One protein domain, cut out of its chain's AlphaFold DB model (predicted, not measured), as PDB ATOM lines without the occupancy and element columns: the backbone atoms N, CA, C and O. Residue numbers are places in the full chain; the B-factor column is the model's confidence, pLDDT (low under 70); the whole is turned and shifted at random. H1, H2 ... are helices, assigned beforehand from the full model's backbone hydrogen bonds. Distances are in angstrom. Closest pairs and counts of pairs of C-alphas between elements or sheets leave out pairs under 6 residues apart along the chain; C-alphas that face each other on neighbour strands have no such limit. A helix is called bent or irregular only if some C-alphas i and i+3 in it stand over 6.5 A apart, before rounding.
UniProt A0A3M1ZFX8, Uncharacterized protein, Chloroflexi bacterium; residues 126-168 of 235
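AT A GLANCE: This is residues 126 to 168 of the 235 residues of an uncharacterized protein of Chloroflexi bacterium (UniProt A0A3M1ZFX8). The longest helix, H2, and helix H1 before it in the chain stand end to end in one long, nearly straight line, and after H2 the last stretch turns and folds back beside H2, so that the model looks like a long stick with a hook at one end. The 43 printed residues include two named helices, in the order H1, H2, and no named strand; the class is all helix. The whole is extended, with a radius of gyration of the C-alphas of 15.1 A, and spans 48 by 16 by 9 A, only just a rod.

IN THESE COORDINATES: H2 is residues 143 to 158, 20.4 A from first to last C-alpha, from Leu 143 at (27.602, 40.490, -29.938) to Val 158 at (33.306, 25.388, -42.372). It is neither bent nor irregular, but only just: C-alphas 155 and 158 are 6.1 A apart. H1 is residues 127 to 140, 20.1 A long, and begins with C-alpha 127 at (24.982, 63.971, -22.820). Residues 159 to 168 hold no named element, and C-alpha 168 is at (28.256, 43.136, -43.839).

HOW THE PARTS SIT: H2 and H1 are close but not clearly touching, with 1 pair of C-alphas within 8 A, those of Ala 144 and Glu 138, 7.9 A apart. They run the same way at a shallow tilt of 21 degrees, with centres 24.3 A apart. A tight link of 2 residues joins them. In H2 every O i to N i+4 pair is within hydrogen-bond range; in H1, 8 of 10 are.

THE WHOLE: The C-alphas farthest apart are those of Gly 126 and Asp 160, 48.5 A. Residues 126 to 146, of which 127 to 140 belong to H1 and 143 to 146 to H2, stand free, as do residues 157 to 162. The printed part has no cut. Its mean pLDDT is 71.1, and residues 126 to 144 are under 70.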
ATOM      1  N   GLY A 126      27.398  63.374 -18.619       46.66
ATOM      2  CA  GLY A 126      26.951  64.420 -19.542       46.66
ATOM      3  C   GLY A 126      26.605  63.875 -20.934       46.66
ATOM      4  O   GLY A 126      27.268  62.967 -21.436       46.66
ATOM      5  N   ALA A 127      25.587  64.461 -21.573       55.28
ATOM      6  CA  ALA A 127      24.982  63.971 -22.820       55.28
ATOM      7  C   ALA A 127      25.981  63.723 -23.973       55.28
ATOM      8  O   ALA A 127      25.804  62.791 -24.748       55.28
ATOM      9  N   GLY A 128      27.059  64.512 -24.077       50.19
ATOM     10  CA  GLY A 128      28.086  64.321 -25.112       50.19
ATOM     11  C   GLY A 128      29.051  63.162 -24.834       50.19
ATOM     12  O   GLY A 128      29.501  62.491 -25.758       50.19
ATOM     13  N   THR A 129      29.352  62.892 -23.562       53.34
ATOM     14  CA  THR A 129      30.222  61.780 -23.145       53.34
ATOM     15  C   THR A 129      29.460  60.459 -23.122       53.34
ATOM     16  O   THR A 129      30.047  59.421 -23.409       53.34
ATOM     17  N   GLN A 130      28.151  60.486 -22.846       49.72
ATOM     18  CA  GLN A 130      27.294  59.303 -22.926       49.72
ATOM     19  C   GLN A 130      27.242  58.730 -24.342       49.72
ATOM     20  O   GLN A 130      27.468  57.537 -24.486       49.72
ATOM     21  N   SER A 131      27.050  59.543 -25.384       51.81
ATOM     22  CA  SER A 131      27.004  59.030 -26.762       51.81
ATOM     23  C   SER A 131      28.335  58.429 -27.221       51.81
ATOM     24  O   SER A 131      28.343  57.421 -27.914       51.81
ATOM     25  N   GLU A 132      29.476  58.995 -26.815       55.84
ATOM     26  CA  GLU A 132      30.789  58.413 -27.131       55.84
ATOM     27  C   GLU A 132      31.043  57.105 -26.370       55.84
ATOM     28  O   GLU A 132      31.533  56.138 -26.947       55.84
ATOM     29  N   ILE A 133      30.656  57.042 -25.094       58.56
ATOM     30  CA  ILE A 133      30.784  55.829 -24.279       58.56
ATOM     31  C   ILE A 133      29.809  54.743 -24.757       58.56
ATOM     32  O   ILE A 133      30.204  53.583 -24.811       58.56
ATOM     33  N   LEU A 134      28.574  55.085 -25.142       57.78
ATOM     34  CA  LEU A 134      27.636  54.150 -25.774       57.78
ATOM     35  C   LEU A 134      28.211  53.625 -27.095       57.78
ATOM     36  O   LEU A 134      28.294  52.414 -27.261       57.78
ATOM     37  N   ARG A 135      28.736  54.501 -27.963       56.72
ATOM     38  CA  ARG A 135      29.379  54.093 -29.227       56.72
ATOM     39  C   ARG A 135      30.580  53.168 -29.021       56.72
ATOM     40  O   ARG A 135      30.751  52.192 -29.747       56.72
ATOM     41  N   GLN A 136      31.426  53.436 -28.025       55.66
ATOM     42  CA  GLN A 136      32.550  52.549 -27.695       55.66
ATOM     43  C   GLN A 136      32.089  51.216 -27.092       55.66
ATOM     44  O   GLN A 136      32.721  50.185 -27.325       55.66
ATOM     45  N   LYS A 137      30.980  51.212 -26.348       55.78
ATOM     46  CA  LYS A 137      30.396  50.000 -25.767       55.78
ATOM     47  C   LYS A 137      29.696  49.127 -26.803       55.78
ATOM     48  O   LYS A 137      29.905  47.919 -26.774       55.78
ATOM     49  N   GLU A 138      28.961  49.707 -27.746       56.03
ATOM     50  CA  GLU A 138      28.349  48.984 -28.871       56.03
ATOM     51  C   GLU A 138      29.404  48.245 -29.710       56.03
ATOM     52  O   GLU A 138      29.187  47.115 -30.148       56.03
ATOM     53  N   ARG A 139      30.599  48.834 -29.857       55.59
ATOM     54  CA  ARG A 139      31.748  48.204 -30.532       55.59
ATOM     55  C   ARG A 139      32.402  47.073 -29.727       55.59
ATOM     56  O   ARG A 139      33.054  46.215 -30.320       55.59
ATOM     57  N   GLY A 140      32.271  47.075 -28.398       53.28
ATOM     58  CA  GLY A 140      33.015  46.188 -27.494       53.28
ATOM     59  C   GLY A 140      32.201  45.092 -26.803       53.28
ATOM     60  O   GLY A 140      32.791  44.175 -26.234       53.28
ATOM     61  N   GLN A 141      30.870  45.161 -26.814       60.72
ATOM     62  CA  GLN A 141      30.037  44.253 -26.026       60.72
ATOM     63  C   GLN A 141      29.582  43.000 -26.792       60.72
ATOM     64  O   GLN A 141      29.382  43.024 -28.006       60.72
ATOM     65  N   GLY A 142      29.469  41.896 -26.035       62.84
ATOM     66  CA  GLY A 142      28.946  40.551 -26.340       62.84
ATOM     67  C   GLY A 142      28.818  40.128 -27.806       62.84
ATOM     68  O   GLY A 142      29.521  39.227 -28.267       62.84
ATOM     69  N   LEU A 143      27.910  40.774 -28.538       67.06
ATOM     70  CA  LEU A 143      27.602  40.490 -29.938       67.06
ATOM     71  C   LEU A 143      28.784  40.717 -30.884       67.06
ATOM     72  O   LEU A 143      28.951  39.937 -31.816       67.06
ATOM     73  N   ALA A 144      29.633  41.721 -30.654       69.88
ATOM     74  CA  ALA A 144      30.805  41.961 -31.499       69.88
ATOM     75  C   ALA A 144      31.829  40.815 -31.377       69.88
ATOM     76  O   ALA A 144      32.315  40.292 -32.381       69.88
ATOM     77  N   SER A 145      32.086  40.365 -30.142       72.19
ATOM     78  CA  SER A 145      32.945  39.210 -29.852       72.19
ATOM     79  C   SER A 145      32.355  37.918 -30.425       72.19
ATOM     80  O   SER A 145      33.060  37.147 -31.077       72.19
ATOM     81  N   TRP A 146      31.041  37.716 -30.285       77.25
ATOM     82  CA  TRP A 146      30.344  36.591 -30.908       77.25
ATOM     83  C   TRP A 146      30.451  36.622 -32.437       77.25
ATOM     84  O   TRP A 146      30.795  35.609 -33.042       77.25
ATOM     85  N   ARG A 147      30.235  37.779 -33.080       78.38
ATOM     86  CA  ARG A 147      30.383  37.938 -34.537       78.38
ATOM     87  C   ARG A 147      31.803  37.614 -34.991       78.38
ATOM     88  O   ARG A 147      31.970  36.935 -36.003       78.38
ATOM     89  N   GLN A 148      32.824  38.041 -34.250       80.75
ATOM     90  CA  GLN A 148      34.220  37.707 -34.546       80.75
ATOM     91  C   GLN A 148      34.493  36.206 -34.403       80.75
ATOM     92  O   GLN A 148      35.050  35.604 -35.320       80.75
ATOM     93  N   GLN A 149      34.050  35.583 -33.307       81.94
ATOM     94  CA  GLN A 149      34.201  34.142 -33.090       81.94
ATOM     95  C   GLN A 149      33.474  33.329 -34.164       81.94
ATOM     96  O   GLN A 149      34.053  32.406 -34.725       81.94
ATOM     97  N   MET A 150      32.245  33.705 -34.517       83.81
ATOM     98  CA  MET A 150      31.485  33.055 -35.585       83.81
ATOM     99  C   MET A 150      32.151  33.224 -36.945       83.81
ATOM    100  O   MET A 150      32.250  32.260 -37.697       83.81
ATOM    101  N   THR A 151      32.653  34.420 -37.252       86.12
ATOM    102  CA  THR A 151      33.396  34.672 -38.494       86.12
ATOM    103  C   THR A 151      34.649  33.804 -38.558       86.12
ATOM    104  O   THR A 151      34.916  33.177 -39.579       86.12
ATOM    105  N   TYR A 152      35.392  33.717 -37.454       86.50
ATOM    106  CA  TYR A 152      36.568  32.862 -37.348       86.50
ATOM    107  C   TYR A 152      36.212  31.383 -37.525       86.50
ATOM    108  O   TYR A 152      36.872  30.691 -38.298       86.50
ATOM    109  N   VAL A 153      35.159  30.902 -36.859       88.31
ATOM    110  CA  VAL A 153      34.733  29.501 -36.943       88.31
ATOM    111  C   VAL A 153      34.276  29.152 -38.359       88.31
ATOM    112  O   VAL A 153      34.715  28.148 -38.916       88.31
ATOM    113  N   LEU A 154      33.449  29.999 -38.972       87.25
ATOM    114  CA  LEU A 154      32.951  29.777 -40.327       87.25
ATOM    115  C   LEU A 154      34.089  29.775 -41.350       87.25
ATOM    116  O   LEU A 154      34.156  28.861 -42.164       87.25
ATOM    117  N   ASN A 155      35.019  30.727 -41.275       88.12
ATOM    118  CA  ASN A 155      36.112  30.828 -42.245       88.12
ATOM    119  C   ASN A 155      37.195  29.760 -42.082       88.12
ATOM    120  O   ASN A 155      37.814  29.385 -43.070       88.12
ATOM    121  N   ASN A 156      37.459  29.287 -40.861       86.44
ATOM    122  CA  ASN A 156      38.553  28.337 -40.628       86.44
ATOM    123  C   ASN A 156      38.108  26.875 -40.588       86.44
ATOM    124  O   ASN A 156      38.927  25.998 -40.854       86.44
ATOM    125  N   PHE A 157      36.847  26.595 -40.240       86.62
ATOM    126  CA  PHE A 157      36.379  25.218 -40.040       86.62
ATOM    127  C   PHE A 157      35.258  24.790 -40.987       86.62
ATOM    128  O   PHE A 157      35.077  23.589 -41.170       86.62
ATOM    129  N   VAL A 158      34.492  25.724 -41.561       88.50
ATOM    130  CA  VAL A 158      33.306  25.388 -42.372       88.50
ATOM    131  C   VAL A 158      33.516  25.691 -43.851       88.50
ATOM    132  O   VAL A 158      33.165  24.873 -44.698       88.50
ATOM    133  N   LEU A 159      34.059  26.863 -44.169       88.94
ATOM    134  CA  LEU A 159      34.224  27.336 -45.538       88.94
ATOM    135  C   LEU A 159      35.566  26.913 -46.135       88.94
ATOM    136  O   LEU A 159      36.528  26.610 -45.430       88.94
ATOM    137  N   ASP A 160      35.606  26.872 -47.464       84.94
ATOM    138  CA  ASP A 160      36.829  26.604 -48.206       84.94
ATOM    139  C   ASP A 160      37.761  27.828 -48.225       84.94
ATOM    140  O   ASP A 160      37.381  28.947 -47.886       84.94
ATOM    141  N   LYS A 161      39.010  27.633 -48.662       81.69
ATOM    142  CA  LYS A 161      40.005  28.719 -48.723       81.69
ATOM    143  C   LYS A 161      39.663  29.819 -49.736       81.69
ATOM    144  O   LYS A 161      40.338  30.846 -49.748       81.69
ATOM    145  N   TYR A 162      38.673  29.600 -50.597       83.56
ATOM    146  CA  TYR A 162      38.284  30.533 -51.652       83.56
ATOM    147  C   TYR A 162      37.105  31.421 -51.232       83.56
ATOM    148  O   TYR A 162      36.899  32.481 -51.823       83.56
ATOM    149  N   THR A 163      36.370  31.038 -50.186       81.06
ATOM    150  CA  THR A 163      35.164  31.728 -49.731       81.06
ATOM    151  C   THR A 163      35.383  32.318 -48.345       81.06
ATOM    152  O   THR A 163      35.502  31.605 -47.356       81.06
ATOM    153  N   THR A 164      35.394  33.650 -48.248       81.88
ATOM    154  CA  THR A 164      35.457  34.353 -46.957       81.88
ATOM    155  C   THR A 164      34.086  34.892 -46.570       81.88
ATOM    156  O   THR A 164      33.543  35.786 -47.219       81.88
ATOM    157  N   PHE A 165      33.544  34.388 -45.470       83.56
ATOM    158  CA  PHE A 165      32.410  34.974 -44.778       83.56
ATOM    159  C   PHE A 165      32.843  36.214 -43.995       83.56
ATOM    160  O   PHE A 165      33.841  36.214 -43.273       83.56
ATOM    161  N   LYS A 166      32.060  37.280 -44.123       81.62
ATOM    162  CA  LYS A 166      32.175  38.497 -43.320       81.62
ATOM    163  C   LYS A 166      30.776  39.022 -43.036       81.62
ATOM    164  O   LYS A 166      29.924  39.007 -43.924       81.62
ATOM    165  N   PHE A 167      30.550  39.514 -41.823       75.75
ATOM    166  CA  PHE A 167      29.347  40.289 -41.542       75.75
ATOM    167  C   PHE A 167      29.417  41.600 -42.329       75.75
ATOM    168  O   PHE A 167      30.414  42.319 -42.265       75.75
ATOM    169  N   HIS A 168      28.382  41.878 -43.120       70.19
ATOM    170  CA  HIS A 168      28.256  43.136 -43.839       70.19
ATOM    171  C   HIS A 168      27.320  44.053 -43.053       70.19
ATOM    172  O   HIS A 168      26.103  43.941 -43.159       70.19
TER     173      HIS A 168